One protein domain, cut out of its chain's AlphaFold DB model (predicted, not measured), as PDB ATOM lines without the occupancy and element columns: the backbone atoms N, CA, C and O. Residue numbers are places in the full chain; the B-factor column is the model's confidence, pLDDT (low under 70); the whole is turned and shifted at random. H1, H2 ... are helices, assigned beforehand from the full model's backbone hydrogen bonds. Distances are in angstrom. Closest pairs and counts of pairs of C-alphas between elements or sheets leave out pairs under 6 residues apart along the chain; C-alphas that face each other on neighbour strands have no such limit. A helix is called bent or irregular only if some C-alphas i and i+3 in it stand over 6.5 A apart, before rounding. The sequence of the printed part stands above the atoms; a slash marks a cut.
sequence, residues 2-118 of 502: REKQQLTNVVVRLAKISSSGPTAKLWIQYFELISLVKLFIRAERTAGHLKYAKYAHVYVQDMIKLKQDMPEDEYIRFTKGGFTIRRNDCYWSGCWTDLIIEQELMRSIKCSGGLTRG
ATOM      1  N   ARG A   2     254.047 240.039 248.754       51.03
ATOM      2  CA  ARG A   2     255.444 240.373 248.382       51.03
ATOM      3  C   ARG A   2     256.165 241.311 249.363       51.03
ATOM      4  O   ARG A   2     257.298 241.023 249.726       51.03
ATOM      5  N   GLU A   3     255.503 242.354 249.862       51.19
ATOM      6  CA  GLU A   3     256.089 243.269 250.863       51.19
ATOM      7  C   GLU A   3     256.390 242.567 252.191       51.19
ATOM      8  O   GLU A   3     257.463 242.732 252.762       51.19
ATOM      9  N   LYS A   4     255.476 241.702 252.651       56.28
ATOM     10  CA  LYS A   4     255.647 240.914 253.882       56.28
ATOM     11  C   LYS A   4     256.850 239.966 253.774       56.28
ATOM     12  O   LYS A   4     257.595 239.794 254.735       56.28
ATOM     13  N   GLN A   5     257.081 239.405 252.587       58.88
ATOM     14  CA  GLN A   5     258.216 238.523 252.313       58.88
ATOM     15  C   GLN A   5     259.541 239.288 252.159       58.88
ATOM     16  O   GLN A   5     260.565 238.835 252.665       58.88
ATOM     17  N   GLN A   6     259.526 240.480 251.555       60.53
ATOM     18  CA  GLN A   6     260.688 241.377 251.523       60.53
ATOM     19  C   GLN A   6     261.087 241.856 252.924       60.53
ATOM     20  O   GLN A   6     262.264 241.793 253.269       60.53
ATOM     21  N   LEU A   7     260.120 242.253 253.757       63.06
ATOM     22  CA  LEU A   7     260.349 242.617 255.160       63.06
ATOM     23  C   LEU A   7     260.959 241.455 255.950       63.06
ATOM     24  O   LEU A   7     261.939 241.646 256.665       63.06
ATOM     25  N   THR A   8     260.441 240.239 255.760       68.81
ATOM     26  CA  THR A   8     260.974 239.033 256.415       68.81
ATOM     27  C   THR A   8     262.434 238.780 256.016       68.81
ATOM     28  O   THR A   8     263.275 238.530 256.876       68.81
ATOM     29  N   ASN A   9     262.776 238.937 254.734       72.50
ATOM     30  CA  ASN A   9     264.150 238.780 254.249       72.50
ATOM     31  C   ASN A   9     265.111 239.846 254.801       72.50
ATOM     32  O   ASN A   9     266.267 239.537 255.097       72.50
ATOM     33  N   VAL A  10     264.650 241.091 254.958       75.88
ATOM     34  CA  VAL A  10     265.449 242.169 255.558       75.88
ATOM     35  C   VAL A  10     265.727 241.872 257.030       75.88
ATOM     36  O   VAL A  10     266.879 241.944 257.447       75.88
ATOM     37  N   VAL A  11     264.715 241.461 257.797       76.56
ATOM     38  CA  VAL A  11     264.867 241.126 259.224       76.56
ATOM     39  C   VAL A  11     265.859 239.977 259.425       76.56
ATOM     40  O   VAL A  11     266.769 240.091 260.243       76.56
ATOM     41  N   VAL A  12     265.758 238.908 258.628       79.62
ATOM     42  CA  VAL A  12     266.699 237.773 258.688       79.62
ATOM     43  C   VAL A  12     268.131 238.217 258.373       79.62
ATOM     44  O   VAL A  12     269.084 237.794 259.030       79.62
ATOM     45  N   ARG A  13     268.305 239.108 257.391       80.88
ATOM     46  CA  ARG A  13     269.623 239.636 257.025       80.88
ATOM     47  C   ARG A  13     270.210 240.529 258.119       80.88
ATOM     48  O   ARG A  13     271.396 240.403 258.410       80.88
ATOM     49  N   LEU A  14     269.400 241.389 258.738       82.44
ATOM     50  CA  LEU A  14     269.825 242.239 259.853       82.44
ATOM     51  C   LEU A  14     270.211 241.404 261.078       82.44
ATOM     52  O   LEU A  14     271.228 241.696 261.697       82.44
ATOM     53  N   ALA A  15     269.481 240.324 261.373       81.62
ATOM     54  CA  ALA A  15     269.831 239.397 262.449       81.62
ATOM     55  C   ALA A  15     271.198 238.730 262.211       81.62
ATOM     56  O   ALA A  15     272.032 238.689 263.113       81.62
ATOM     57  N   LYS A  16     271.469 238.293 260.973       82.88
ATOM     58  CA  LYS A  16     272.767 237.715 260.585       82.88
ATOM     59  C   LYS A  16     273.921 238.723 260.670       82.88
ATOM     60  O   LYS A  16     275.039 238.352 261.017       82.88
ATOM     61  N   ILE A  17     273.669 239.987 260.332       82.94
ATOM     62  CA  ILE A  17     274.663 241.062 260.470       82.94
ATOM     63  C   ILE A  17     274.888 241.388 261.949       82.94
ATOM     64  O   ILE A  17     276.021 241.527 262.380       82.94
ATOM     65  N   SER A  18     273.828 241.448 262.752       82.75
ATOM     66  CA  SER A  18     273.921 241.694 264.195       82.75
ATOM     67  C   SER A  18     274.782 240.637 264.901       82.75
ATOM     68  O   SER A  18     275.588 240.962 265.768       82.75
ATOM     69  N   SER A  19     274.696 239.374 264.469       82.25
ATOM     70  CA  SER A  19     275.509 238.282 265.013       82.25
ATOM     71  C   SER A  19     276.976 238.288 264.563       82.25
ATOM     72  O   SER A  19     277.733 237.429 265.003       82.25
ATOM     73  N   SER A  20     277.396 239.197 263.672       82.06
ATOM     74  CA  SER A  20     278.773 239.211 263.157       82.06
ATOM     75  C   SER A  20     279.785 239.814 264.133       82.06
ATOM     76  O   SER A  20     280.981 239.686 263.905       82.06
ATOM     77  N   GLY A  21     279.323 240.470 265.201       86.19
ATOM     78  CA  GLY A  21     280.163 240.942 266.298       86.19
ATOM     79  C   GLY A  21     279.504 242.048 267.133       86.19
ATOM     80  O   GLY A  21     278.502 242.634 266.709       86.19
ATOM     81  N   PRO A  22     280.068 242.395 268.305       87.69
ATOM     82  CA  PRO A  22     279.509 243.407 269.208       87.69
ATOM     83  C   PRO A  22     279.308 244.783 268.559       87.69
ATOM     84  O   PRO A  22     278.315 245.461 268.824       87.69
ATOM     85  N   THR A  23     280.236 245.196 267.688       87.62
ATOM     86  CA  THR A  23     280.155 246.474 266.962       87.62
ATOM     87  C   THR A  23     278.985 246.479 265.978       87.62
ATOM     88  O   THR A  23     278.193 247.421 265.971       87.62
ATOM     89  N   ALA A  24     278.821 245.403 265.206       87.94
ATOM     90  CA  ALA A  24     277.700 245.248 264.285       87.94
ATOM     91  C   ALA A  24     276.360 245.219 265.035       87.94
ATOM     92  O   ALA A  24     275.443 245.957 264.673       87.94
ATOM     93  N   LYS A  25     276.279 244.453 266.134       89.56
ATOM     94  CA  LYS A  25     275.103 244.396 267.014       89.56
ATOM     95  C   LYS A  25     274.688 245.782 267.511       89.56
ATOM     96  O   LYS A  25     273.520 246.148 267.401       89.56
ATOM     97  N   LEU A  26     275.643 246.583 267.994       89.19
ATOM     98  CA  LEU A  26     275.381 247.946 268.463       89.19
ATOM     99  C   LEU A  26     274.818 248.849 267.351       89.19
ATOM    100  O   LEU A  26     273.895 249.623 267.602       89.19
ATOM    101  N   TRP A  27     275.347 248.751 266.130       87.75
ATOM    102  CA  TRP A  27     274.871 249.540 264.990       87.75
ATOM    103  C   TRP A  27     273.467 249.134 264.537       87.75
ATOM    104  O   TRP A  27     272.638 250.004 264.275       87.75
ATOM    105  N   ILE A  28     273.163 247.833 264.502       89.12
ATOM    106  CA  ILE A  28     271.802 247.350 264.225       89.12
ATOM    107  C   ILE A  28     270.830 247.842 265.302       89.12
ATOM    108  O   ILE A  28     269.801 248.426 264.967       89.12
ATOM    109  N   GLN A  29     271.197 247.718 266.581       88.38
ATOM    110  CA  GLN A  29     270.412 248.249 267.696       88.38
ATOM    111  C   GLN A  29     270.176 249.762 267.552       88.38
ATOM    112  O   GLN A  29     269.075 250.245 267.795       88.38
ATOM    113  N   TYR A  30     271.179 250.530 267.124       86.38
ATOM    114  CA  TYR A  30     271.026 251.964 266.879       86.38
ATOM    115  C   TYR A  30     270.024 252.266 265.753       86.38
ATOM    116  O   TYR A  30     269.185 253.154 265.902       86.38
ATOM    117  N   PHE A  31     270.043 251.505 264.655       84.69
ATOM    118  CA  PHE A  31     269.049 251.648 263.584       84.69
ATOM    119  C   PHE A  31     267.632 251.284 264.035       84.69
ATOM    120  O   PHE A  31     266.672 251.963 263.654       84.69
ATOM    121  N   GLU A  32     267.490 250.251 264.865       84.50
ATOM    122  CA  GLU A  32     266.214 249.897 265.493       84.50
ATOM    123  C   GLU A  32     265.714 251.039 266.384       84.50
ATOM    124  O   GLU A  32     264.568 251.464 266.246       84.50
ATOM    125  N   LEU A  33     266.588 251.609 267.219       80.88
ATOM    126  CA  LEU A  33     266.263 252.752 268.074       80.88
ATOM    127  C   LEU A  33     265.864 253.986 267.263       80.88
ATOM    128  O   LEU A  33     264.859 254.605 267.587       80.88
ATOM    129  N   ILE A  34     266.578 254.333 266.187       77.81
ATOM    130  CA  ILE A  34     266.166 255.432 265.299       77.81
ATOM    131  C   ILE A  34     264.796 255.142 264.690       77.81
ATOM    132  O   ILE A  34     263.964 256.041 264.589       77.81
ATOM    133  N   SER A  35     264.538 253.904 264.275       80.75
ATOM    134  CA  SER A  35     263.248 253.523 263.693       80.75
ATOM    135  C   SER A  35     262.118 253.661 264.713       80.75
ATOM    136  O   SER A  35     261.073 254.229 264.390       80.75
ATOM    137  N   LEU A  36     262.355 253.239 265.957       77.19
ATOM    138  CA  LEU A  36     261.447 253.439 267.083       77.19
ATOM    139  C   LEU A  36     261.253 254.919 267.397       77.19
ATOM    140  O   LEU A  36     260.121 255.347 267.550       77.19
ATOM    141  N   VAL A  37     262.317 255.720 267.415       67.88
ATOM    142  CA  VAL A  37     262.240 257.171 267.617       67.88
ATOM    143  C   VAL A  37     261.480 257.838 266.478       67.88
ATOM    144  O   VAL A  37     260.709 258.746 266.728       67.88
ATOM    145  N   LYS A  38     261.609 257.389 265.228       66.19
ATOM    146  CA  LYS A  38     260.802 257.910 264.113       66.19
ATOM    147  C   LYS A  38     259.321 257.576 264.284       66.19
ATOM    148  O   LYS A  38     258.484 258.410 263.959       66.19
ATOM    149  N   LEU A  39     258.996 256.378 264.773       67.88
ATOM    150  CA  LEU A  39     257.622 255.992 265.109       67.88
ATOM    151  C   LEU A  39     257.099 256.793 266.305       67.88
ATOM    152  O   LEU A  39     255.986 257.299 266.249       67.88
ATOM    153  N   PHE A  40     257.930 256.969 267.329       61.62
ATOM    154  CA  PHE A  40     257.637 257.774 268.501       61.62
ATOM    155  C   PHE A  40     257.444 259.240 268.126       61.62
ATOM    156  O   PHE A  40     256.408 259.766 268.441       61.62
ATOM    157  N   ILE A  41     258.328 259.878 267.356       56.88
ATOM    158  CA  ILE A  41     258.179 261.266 266.874       56.88
ATOM    159  C   ILE A  41     256.905 261.439 266.037       56.88
ATOM    160  O   ILE A  41     256.274 262.494 266.069       56.88
ATOM    161  N   ARG A  42     256.522 260.415 265.262       56.75
ATOM    162  CA  ARG A  42     255.244 260.405 264.534       56.75
ATOM    163  C   ARG A  42     254.039 260.300 265.475       56.75
ATOM    164  O   ARG A  42     252.982 260.806 265.118       56.75
ATOM    165  N   ALA A  43     254.194 259.647 266.623       52.62
ATOM    166  CA  ALA A  43     253.156 259.471 267.638       52.62
ATOM    167  C   ALA A  43     253.113 260.615 268.676       52.62
ATOM    168  O   ALA A  43     252.047 260.995 269.137       52.62
ATOM    169  N   GLU A  44     254.261 261.199 268.999       49.50
ATOM    170  CA  GLU A  44     254.521 262.183 270.035       49.50
ATOM    171  C   GLU A  44     255.543 263.195 269.515       49.50
ATOM    172  O   GLU A  44     256.744 262.931 269.422       49.50
ATOM    173  N   ARG A  45     255.106 264.423 269.256       51.22
ATOM    174  CA  ARG A  45     256.021 265.563 269.329       51.22
ATOM    175  C   ARG A  45     256.138 266.008 270.791       51.22
ATOM    176  O   ARG A  45     255.639 267.075 271.121       51.22
ATOM    177  N   THR A  46     256.832 265.232 271.630       42.62
ATOM    178  CA  THR A  46     257.373 265.701 272.921       42.62
ATOM    179  C   THR A  46     258.614 264.930 273.383       42.62
ATOM    180  O   THR A  46     258.790 263.751 273.114       42.62
ATOM    181  N   ALA A  47     259.430 265.646 274.163       44.06
ATOM    182  CA  ALA A  47     260.337 265.162 275.203       44.06
ATOM    183  C   ALA A  47     261.766 264.707 274.842       44.06
ATOM    184  O   ALA A  47     262.031 263.625 274.327       44.06
ATOM    185  N   GLY A  48     262.722 265.498 275.340       36.91
ATOM    186  CA  GLY A  48     264.034 265.028 275.775       36.91
ATOM    187  C   GLY A  48     264.189 265.257 277.280       36.91
ATOM    188  O   GLY A  48     264.406 266.389 277.694       36.91
ATOM    189  N   HIS A  49     264.056 264.207 278.103       47.50
ATOM    190  CA  HIS A  49     264.626 264.126 279.462       47.50
ATOM    191  C   HIS A  49     264.403 262.740 280.100       47.50
ATOM    192  O   HIS A  49     263.351 262.130 279.935       47.50
ATOM    193  N   LEU A  50     265.343 262.287 280.940       44.72
ATOM    194  CA  LEU A  50     265.296 260.995 281.655       44.72
ATOM    195  C   LEU A  50     264.050 260.807 282.554       44.72
ATOM    196  O   LEU A  50     263.627 259.682 282.802       44.72
ATOM    197  N   LYS A  51     263.448 261.903 283.041       54.78
ATOM    198  CA  LYS A  51     262.228 261.858 283.866       54.78
ATOM    199  C   LYS A  51     261.020 261.346 283.076       54.78
ATOM    200  O   LYS A  51     260.199 260.647 283.652       54.78
ATOM    201  N   TYR A  52     260.950 261.613 281.773       58.84
ATOM    202  CA  TYR A  52     259.849 261.142 280.934       58.84
ATOM    203  C   TYR A  52     259.862 259.625 280.763       58.84
ATOM    204  O   TYR A  52     258.804 259.024 280.805       58.84
ATOM    205  N   ALA A  53     261.030 258.972 280.711       56.62
ATOM    206  CA  ALA A  53     261.102 257.506 280.662       56.62
ATOM    207  C   ALA A  53     260.448 256.838 281.888       56.62
ATOM    208  O   ALA A  53     259.829 255.785 281.759       56.62
ATOM    209  N   LYS A  54     260.526 257.473 283.069       59.34
ATOM    210  CA  LYS A  54     259.864 256.987 284.291       59.34
ATOM    211  C   LYS A  54     258.335 257.078 284.201       59.34
ATOM    212  O   LYS A  54     257.651 256.227 284.759       59.34
ATOM    213  N   TYR A  55     257.813 258.091 283.512       67.06
ATOM    214  CA  TYR A  55     256.374 258.365 283.417       67.06
ATOM    215  C   TYR A  55     255.748 257.956 282.080       67.06
ATOM    216  O   TYR A  55     254.531 257.959 281.976       67.06
ATOM    217  N   ALA A  56     256.534 257.543 281.084       69.94
ATOM    218  CA  ALA A  56     256.036 257.139 279.770       69.94
ATOM    219  C   ALA A  56     255.043 255.974 279.876       69.94
ATOM    220  O   ALA A  56     254.018 255.973 279.206       69.94
ATOM    221  N   HIS A  57     255.297 255.016 280.774       70.25
ATOM    222  CA  HIS A  57     254.355 253.927 281.039       70.25
ATOM    223  C   HIS A  57     253.031 254.414 281.636       70.25
ATOM    224  O   HIS A  57     251.988 253.896 281.253       70.25
ATOM    225  N   VAL A  58     253.066 255.402 282.538       74.00
ATOM    226  CA  VAL A  58     251.853 256.013 283.108       74.00
ATOM    227  C   VAL A  58     251.090 256.743 282.022       74.00
ATOM    228  O   VAL A  58     249.926 256.454 281.797       74.00
ATOM    229  N   TYR A  59     251.789 257.593 281.273       75.44
ATOM    230  CA  TYR A  59     251.209 258.352 280.179       75.44
ATOM    231  C   TYR A  59     250.516 257.440 279.162       75.44
ATOM    232  O   TYR A  59     249.365 257.668 278.816       75.44
ATOM    233  N   VAL A  60     251.163 256.353 278.728       76.69
ATOM    234  CA  VAL A  60     250.544 255.392 277.801       76.69
ATOM    235  C   VAL A  60     249.327 254.700 278.426       76.69
ATOM    236  O   VAL A  60     248.336 254.493 277.733       76.69
ATOM    237  N   GLN A  61     249.367 254.347 279.715       78.25
ATOM    238  CA  GLN A  61     248.217 253.752 280.407       78.25
ATOM    239  C   GLN A  61     247.034 254.723 280.502       78.25
ATOM    240  O   GLN A  61     245.903 254.311 280.238       78.25
ATOM    241  N   ASP A  62     247.296 255.992 280.805       81.19
ATOM    242  CA  ASP A  62     246.289 257.054 280.827       81.19
ATOM    243  C   ASP A  62     245.717 257.269 279.419       81.19
ATOM    244  O   ASP A  62     244.504 257.298 279.225       81.19
ATOM    245  N   MET A  63     246.571 257.290 278.390       80.75
ATOM    246  CA  MET A  63     246.147 257.415 276.991       80.75
ATOM    247  C   MET A  63     245.298 256.228 276.505       80.75
ATOM    248  O   MET A  63     244.400 256.414 275.684       80.75
ATOM    249  N   ILE A  64     245.535 255.011 277.009       82.56
ATOM    250  CA  ILE A  64     244.699 253.831 276.719       82.56
ATOM    251  C   ILE A  64     243.308 253.976 277.348       82.56
ATOM    252  O   ILE A  64     242.311 253.584 276.738       82.56
ATOM    253  N   LYS A  65     243.235 254.543 278.556       86.06
ATOM    254  CA  LYS A  65     241.982 254.778 279.288       86.06
ATOM    255  C   LYS A  65     241.293 256.085 278.911       86.06
ATOM    256  O   LYS A  65     240.151 256.292 279.304       86.06
ATOM    257  N   LEU A  66     241.917 256.909 278.070       84.25
ATOM    258  CA  LEU A  66     241.454 258.250 277.717       84.25
ATOM    259  C   LEU A  66     239.975 258.312 277.320       84.25
ATOM    260  O   LEU A  66     239.287 259.243 277.709       84.25
ATOM    261  N   LYS A  67     239.462 257.316 276.585       87.56
ATOM    262  CA  LYS A  67     238.041 257.262 276.191       87.56
ATOM    263  C   LYS A  67     237.079 257.156 277.384       87.56
ATOM    264  O   LYS A  67     235.934 257.571 277.285       87.56
ATOM    265  N   GLN A  68     237.517 256.517 278.462       90.06
ATOM    266  CA  GLN A  68     236.729 256.281 279.672       90.06
ATOM    267  C   GLN A  68     236.815 257.476 280.626       90.06
ATOM    268  O   GLN A  68     235.827 257.802 281.276       90.06
ATOM    269  N   ASP A  69     237.983 258.120 280.680       87.75
ATOM    270  CA  ASP A  69     238.274 259.199 281.628       87.75
ATOM    271  C   ASP A  69     237.897 260.593 281.087       87.75
ATOM    272  O   ASP A  69     237.644 261.515 281.862       87.75
ATOM    273  N   MET A  70     237.847 260.760 279.762       87.81
ATOM    274  CA  MET A  70     237.501 262.015 279.087       87.81
ATOM    275  C   MET A  70     236.017 262.036 278.678       87.81
ATOM    276  O   MET A  70     235.514 261.025 278.181       87.81
ATOM    277  N   PRO A  71     235.314 263.180 278.799       93.69
ATOM    278  CA  PRO A  71     233.976 263.346 278.232       93.69
ATOM    279  C   PRO A  71     233.936 262.981 276.740       93.69
ATOM    280  O   PRO A  71     234.846 263.321 275.983       93.69
ATOM    281  N   GLU A  72     232.878 262.297 276.294       90.88
ATOM    282  CA  GLU A  72     232.790 261.737 274.934       90.88
ATOM    283  C   GLU A  72     232.961 262.809 273.840       90.88
ATOM    284  O   GLU A  72     233.616 262.584 272.822       90.88
ATOM    285  N   ASP A  73     232.420 264.008 274.049       91.25
ATOM    286  CA  ASP A  73     232.515 265.125 273.112       91.25
ATOM    287  C   ASP A  73     233.930 265.726 273.033       91.25
ATOM    288  O   ASP A  73     234.364 266.164 271.961       91.25
ATOM    289  N   GLU A  74     234.672 265.730 274.139       87.31
ATOM    290  CA  GLU A  74     236.088 266.100 274.168       87.31
ATOM    291  C   GLU A  74     236.953 265.007 273.544       87.31
ATOM    292  O   GLU A  74     237.825 265.316 272.733       87.31
ATOM    293  N   TYR A  75     236.658 263.733 273.810       87.00
ATOM    294  CA  TYR A  75     237.370 262.597 273.228       87.00
ATOM    295  C   TYR A  75     237.233 262.555 271.700       87.00
ATOM    296  O   TYR A  75     238.216 262.372 270.971       87.00
ATOM    297  N   ILE A  76     236.028 262.797 271.177       89.56
ATOM    298  CA  ILE A  76     235.788 262.914 269.731       89.56
ATOM    299  C   ILE A  76     236.574 264.092 269.142       89.56
ATOM    300  O   ILE A  76     237.134 263.975 268.049       89.56
ATOM    301  N   ARG A  77     236.642 265.235 269.836       84.75
ATOM    302  CA  ARG A  77     237.431 266.394 269.384       84.75
ATOM    303  C   ARG A  77     238.930 266.106 269.422       84.75
ATOM    304  O   ARG A  77     239.626 266.401 268.453       84.75
ATOM    305  N   PHE A  78     239.409 265.470 270.483       83.06
ATOM    306  CA  PHE A  78     240.797 265.066 270.664       83.06
ATOM    307  C   PHE A  78     241.241 264.101 269.557       83.06
ATOM    308  O   PHE A  78     242.206 264.372 268.845       83.06
ATOM    309  N   THR A  79     240.493 263.022 269.318       83.12
ATOM    310  CA  THR A  79     240.810 262.026 268.274       83.12
ATOM    311  C   THR A  79     240.770 262.594 266.852       83.12
ATOM    312  O   THR A  79     241.455 262.086 265.966       83.12
ATOM    313  N   LYS A  80     240.034 263.690 266.634       83.31
ATOM    314  CA  LYS A  80     240.023 264.454 265.375       83.31
ATOM    315  C   LYS A  80     241.147 265.495 265.263       83.31
ATOM    316  O   LYS A  80     241.167 266.254 264.300       83.31
ATOM    317  N   GLY A  81     242.089 265.534 266.209       75.38
ATOM    318  CA  GLY A  81     243.238 266.449 266.193       75.38
ATOM    319  C   GLY A  81     243.041 267.752 266.975       75.38
ATOM    320  O   GLY A  81     243.888 268.642 266.893       75.38
ATOM    321  N   GLY A  82     241.967 267.862 267.765       77.44
ATOM    322  CA  GLY A  82     241.629 269.041 268.577       77.44
ATOM    323  C   GLY A  82     242.567 269.321 269.758       77.44
ATOM    324  O   GLY A  82     242.331 270.265 270.502       77.44
ATOM    325  N   PHE A  83     243.626 268.528 269.936       75.81
ATOM    326  CA  PHE A  83     244.698 268.765 270.913       75.81
ATOM    327  C   PHE A  83     245.840 269.637 270.370       75.81
ATOM    328  O   PHE A  83     246.772 269.972 271.102       75.81
ATOM    329  N   THR A  84     245.787 269.993 269.082       76.88
ATOM    330  CA  THR A  84     246.760 270.893 268.459       76.88
ATOM    331  C   THR A  84     246.110 272.197 268.029       76.88
ATOM    332  O   THR A  84     245.024 272.209 267.455       76.88
ATOM    333  N   ILE A  85     246.808 273.301 268.272       76.88
ATOM    334  CA  ILE A  85     246.485 274.624 267.751       76.88
ATOM    335  C   ILE A  85     247.291 274.840 266.472       76.88
ATOM    336  O   ILE A  85     248.474 274.493 266.393       76.88
ATOM    337  N   ARG A  86     246.648 275.433 265.467       71.44
ATOM    338  CA  ARG A  86     247.267 275.824 264.200       71.44
ATOM    339  C   ARG A  86     247.035 277.303 263.946       71.44
ATOM    340  O   ARG A  86     245.940 277.804 264.171       71.44
ATOM    341  N   ARG A  87     248.075 277.983 263.467       65.38
ATOM    342  CA  ARG A  87     247.999 279.376 262.992       65.38
ATOM    343  C   ARG A  87     247.794 279.483 261.484       65.38
ATOM    344  O   ARG A  87     247.398 280.533 261.001       65.38
ATOM    345  N   ASN A  88     248.098 278.413 260.755       66.50
ATOM    346  CA  ASN A  88     247.975 278.323 259.309       66.50
ATOM    347  C   ASN A  88     247.589 276.896 258.887       66.50
ATOM    348  O   ASN A  88     247.773 275.935 259.641       66.50
ATOM    349  N   ASP A  89     247.117 276.758 257.650       69.56
ATOM    350  CA  ASP A  89     246.687 275.480 257.068       69.56
ATOM    351  C   ASP A  89     247.847 274.623 256.530       69.56
ATOM    352  O   ASP A  89     247.642 273.661 255.787       69.56
ATOM    353  N   CYS A  90     249.091 274.928 256.913       65.81
ATOM    354  CA  CYS A  90     250.247 274.136 256.505       65.81
ATOM    355  C   CYS A  90     250.182 272.703 257.069       65.81
ATOM    356  O   CYS A  90     249.719 272.446 258.185       65.81
ATOM    357  N   TYR A  91     250.695 271.731 256.310       62.22
ATOM    358  CA  TYR A  91     250.806 270.357 256.796       62.22
ATOM    359  C   TYR A  91     251.738 270.288 258.014       62.22
ATOM    360  O   TYR A  91     252.822 270.861 258.024       62.22
ATOM    361  N   TRP A  92     251.302 269.566 259.053       62.25
ATOM    362  CA  TRP A  92     252.067 269.329 260.289       62.25
ATOM    363  C   TRP A  92     252.434 270.610 261.070       62.25
ATOM    364  O   TRP A  92     253.361 270.596 261.888       62.25
ATOM    365  N   SER A  93     251.672 271.693 260.867       67.19
ATOM    366  CA  SER A  93     251.776 272.966 261.603       67.19
ATOM    367  C   SER A  93     251.091 272.956 262.973       67.19
ATOM    368  O   SER A  93     251.144 273.943 263.701       67.19
ATOM    369  N   GLY A  94     250.428 271.848 263.324       71.62
ATOM    370  CA  GLY A  94     249.783 271.676 264.621       71.62
ATOM    371  C   GLY A  94     250.815 271.631 265.739       71.62
ATOM    372  O   GLY A  94     251.671 270.744 265.759       71.62
ATOM    373  N   CYS A  95     250.703 272.565 266.674       70.25
ATOM    374  CA  CYS A  95     251.472 272.580 267.910       70.25
ATOM    375  C   CYS A  95     250.542 272.271 269.080       70.25
ATOM    376  O   CYS A  95     249.397 272.717 269.102       70.25
ATOM    377  N   TRP A  96     251.028 271.515 270.060       73.88
ATOM    378  CA  TRP A  96     250.280 271.274 271.292       73.88
ATOM    379  C   TRP A  96     249.949 272.593 271.992       73.88
ATOM    380  O   TRP A  96     250.761 273.521 271.984       73.88
ATOM    381  N   THR A  97     248.769 272.658 272.607       72.94
ATOM    382  CA  THR A  97     248.265 273.858 273.288       72.94
ATOM    383  C   THR A  97     249.270 274.421 274.292       72.94
ATOM    384  O   THR A  97     249.542 275.616 274.268       72.94
ATOM    385  N   ASP A  98     249.887 273.559 275.103       70.81
ATOM    386  CA  ASP A  98     250.904 273.951 276.088       70.81
ATOM    387  C   ASP A  98     252.144 274.579 275.430       70.81
ATOM    388  O   ASP A  98     252.605 275.645 275.831       70.81
ATOM    389  N   LEU A  99     252.619 273.993 274.326       73.69
ATOM    390  CA  LEU A  99     253.765 274.519 273.586       73.69
ATOM    391  C   LEU A  99     253.457 275.876 272.938       73.69
ATOM    392  O   LEU A  99     254.328 276.738 272.887       73.69
ATOM    393  N   ILE A 100     252.229 276.088 272.455       73.19
ATOM    394  CA  ILE A 100     251.793 277.395 271.942       73.19
ATOM    395  C   ILE A 100     251.702 278.419 273.070       73.19
ATOM    396  O   ILE A 100     252.183 279.539 272.907       73.19
ATOM    397  N   ILE A 101     251.145 278.043 274.222       75.69
ATOM    398  CA  ILE A 101     251.133 278.906 275.406       75.69
ATOM    399  C   ILE A 101     252.569 279.294 275.765       75.69
ATOM    400  O   ILE A 101     252.844 280.471 275.980       75.69
ATOM    401  N   GLU A 102     253.514 278.357 275.760       73.75
ATOM    402  CA  GLU A 102     254.908 278.658 276.071       73.75
ATOM    403  C   GLU A 102     255.585 279.551 275.012       73.75
ATOM    404  O   GLU A 102     256.220 280.559 275.339       73.75
ATOM    405  N   GLN A 103     255.453 279.209 273.732       70.69
ATOM    406  CA  GLN A 103     256.172 279.886 272.648       70.69
ATOM    407  C   GLN A 103     255.613 281.266 272.303       70.69
ATOM    408  O   GLN A 103     256.359 282.103 271.795       70.69
ATOM    409  N   GLU A 104     254.336 281.513 272.586       70.75
ATOM    410  CA  GLU A 104     253.648 282.753 272.229       70.75
ATOM    411  C   GLU A 104     253.287 283.562 273.468       70.75
ATOM    412  O   GLU A 104     253.827 284.651 273.682       70.75
ATOM    413  N   LEU A 105     252.436 283.011 274.337       71.88
ATOM    414  CA  LEU A 105     251.956 283.729 275.514       71.88
ATOM    415  C   LEU A 105     253.109 283.972 276.499       71.88
ATOM    416  O   LEU A 105     253.420 285.118 276.820       71.88
ATOM    417  N   MET A 106     253.816 282.919 276.912       75.12
ATOM    418  CA  MET A 106     254.913 283.032 277.877       75.12
ATOM    419  C   MET A 106     256.111 283.772 277.291       75.12
ATOM    420  O   MET A 106     256.796 284.487 278.021       75.12
ATOM    421  N   ARG A 107     256.365 283.659 275.984       75.19
ATOM    422  CA  ARG A 107     257.400 284.455 275.319       75.19
ATOM    423  C   ARG A 107     257.068 285.946 275.341       75.19
ATOM    424  O   ARG A 107     257.935 286.724 275.721       75.19
ATOM    425  N   SER A 108     255.839 286.345 275.004       72.94
ATOM    426  CA  SER A 108     255.419 287.758 275.052       72.94
ATOM    427  C   SER A 108     255.523 288.345 276.466       72.94
ATOM    428  O   SER A 108     255.986 289.467 276.647       72.94
ATOM    429  N   ILE A 109     255.213 287.532 277.479       73.94
ATOM    430  CA  ILE A 109     255.377 287.851 278.901       73.94
ATOM    431  C   ILE A 109     256.863 288.011 279.276       73.94
ATOM    432  O   ILE A 109     257.199 288.866 280.099       73.94
ATOM    433  N   LYS A 110     257.756 287.208 278.678       72.69
ATOM    434  CA  LYS A 110     259.190 287.130 279.017       72.69
ATOM    435  C   LYS A 110     260.126 287.996 278.172       72.69
ATOM    436  O   LYS A 110     261.307 288.113 278.517       72.69
ATOM    437  N   CYS A 111     259.653 288.571 277.071       70.19
ATOM    438  CA  CYS A 111     260.429 289.443 276.188       70.19
ATOM    439  C   CYS A 111     260.570 290.875 276.744       70.19
ATOM    440  O   CYS A 111     259.968 291.236 277.753       70.19
ATOM    441  N   SER A 112     261.426 291.692 276.115       61.75
ATOM    442  CA  SER A 112     261.584 293.112 276.480       61.75
ATOM    443  C   SER A 112     260.266 293.860 276.254       61.75
ATOM    444  O   SER A 112     259.658 293.692 275.201       61.75
ATOM    445  N   GLY A 113     259.807 294.633 277.243       66.69
ATOM    446  CA  GLY A 113     258.461 295.230 277.252       66.69
ATOM    447  C   GLY A 113     257.346 294.303 277.769       66.69
ATOM    448  O   GLY A 113     256.210 294.743 277.900       66.69
ATOM    449  N   GLY A 114     257.667 293.045 278.094       69.56
ATOM    450  CA  GLY A 114     256.763 292.087 278.730       69.56
ATOM    451  C   GLY A 114     256.753 292.163 280.264       69.56
ATOM    452  O   GLY A 114     257.562 292.847 280.895       69.56
ATOM    453  N   LEU A 115     255.838 291.412 280.873       72.00
ATOM    454  CA  LEU A 115     255.547 291.410 282.311       72.00
ATOM    455  C   LEU A 115     256.717 290.973 283.220       72.00
ATOM    456  O   LEU A 115     256.814 291.460 284.344       72.00
ATOM    457  N   THR A 116     257.617 290.076 282.789       68.56
ATOM    458  CA  THR A 116     258.621 289.486 283.708       68.56
ATOM    459  C   THR A 116     259.988 290.165 283.704       68.56
ATOM    460  O   THR A 116     260.814 289.837 284.551       68.56
ATOM    461  N   ARG A 117     260.287 291.056 282.749       63.19
ATOM    462  CA  ARG A 117     261.597 291.744 282.669       63.19
ATOM    463  C   ARG A 117     261.595 293.151 283.290       63.19
ATOM    464  O   ARG A 117     262.617 293.826 283.243       63.19
ATOM    465  N   GLY A 118     260.462 293.584 283.853       63.38
ATOM    466  CA  GLY A 118     260.252 294.905 284.460       63.38
ATOM    467  C   GLY A 118     260.122 294.885 285.991       63.38
ATOM    468  O   GLY A 118     260.708 294.045 286.667       63.38
TER     469      GLY A 118
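This is residues 2 to 118 of the 502 residues of an uncharacterized protein of Ephemera danica (UniProt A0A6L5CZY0). An open, stretched-out string of five helices with no shared core: H1 and H2 make a V-shaped helical hairpin at one end, joined at residues 14 to 18 and 24 to 28, and H5 lies at the other end. Between them H3 and H4 make a corner at a steep tilt of 50 degrees, close but not clearly touching near Lys 67 and Tyr 75, and a loop, residues 83 to 96, leads on to H5. The printed part has 117 residues, with five named helices in the order H1, H2, H3, H4, H5 and no named strand; the class is all helix. It is extended, with a radius of gyration of the C-alphas of 21.0 A, and elongated, spanning 62 by 40 by 32 A.

H1, residues 2 to 18, and H2, residues 22 to 43, form a helical hairpin across a tight link. They touch with residues 14 to 18 of H1 and 24 to 28 of H2 alone; the closest C-alphas, of Ser 18 and Lys 25, are 4.1 A apart. Their lines stand at a steep tilt of 42 degrees, opposite ways. H3, residues 50 to 69, is apart from H2 and has a kink of 41 degrees near residue 57. H4, residues 72 to 82, is close to H3 but not clearly touching it: the closest C-alphas, of Lys 67 and Tyr 75, are 6.1 A apart, at a steep tilt of 50 degrees, opposite ways. H5, residues 97 to 110, touches no helix. In the link before it, residues 84 to 85 pair with residues 95 to 96, antiparallel. In H1 and H2 every O i to N i+4 pair is within hydrogen-bond range; in H3 11 of 16 are, in H4 6 of 7 and in H5 8 of 10.

H1 begins at C-alpha 2 (255.444, 240.373, 248.382) and is 24.4 A long. H2, the longest helix by residues, measures 30.9 A and ends at C-alpha 43 (253.156, 259.471, 267.638). H3 measures 27.1 A and is irregular, C-alphas 64 and 67 being 7.5 A apart. H4 measures 13.1 A and is irregular too, with C-alphas 79 and 82 7.1 A apart. H5 measures 18.1 A and ends at C-alpha 110 (259.190, 287.130, 279.017); it is neither bent nor irregular, but only just: C-alphas 103 and 106 are 6.2 A apart.

The two C-alphas farthest apart, of Arg 2 and Gly 118, are 65.6 A apart. Residues 2 to 13, 30 to 44 and 47 to 65 stand free. The printed part has no cut, and the link from H4 to H5, 14 residues, is long. The mean pLDDT of the printed part is 73.1; it is under 70 at residues 2 to 8, 37 to 56, 87 to 93, 112 to 114 and 116 to 118.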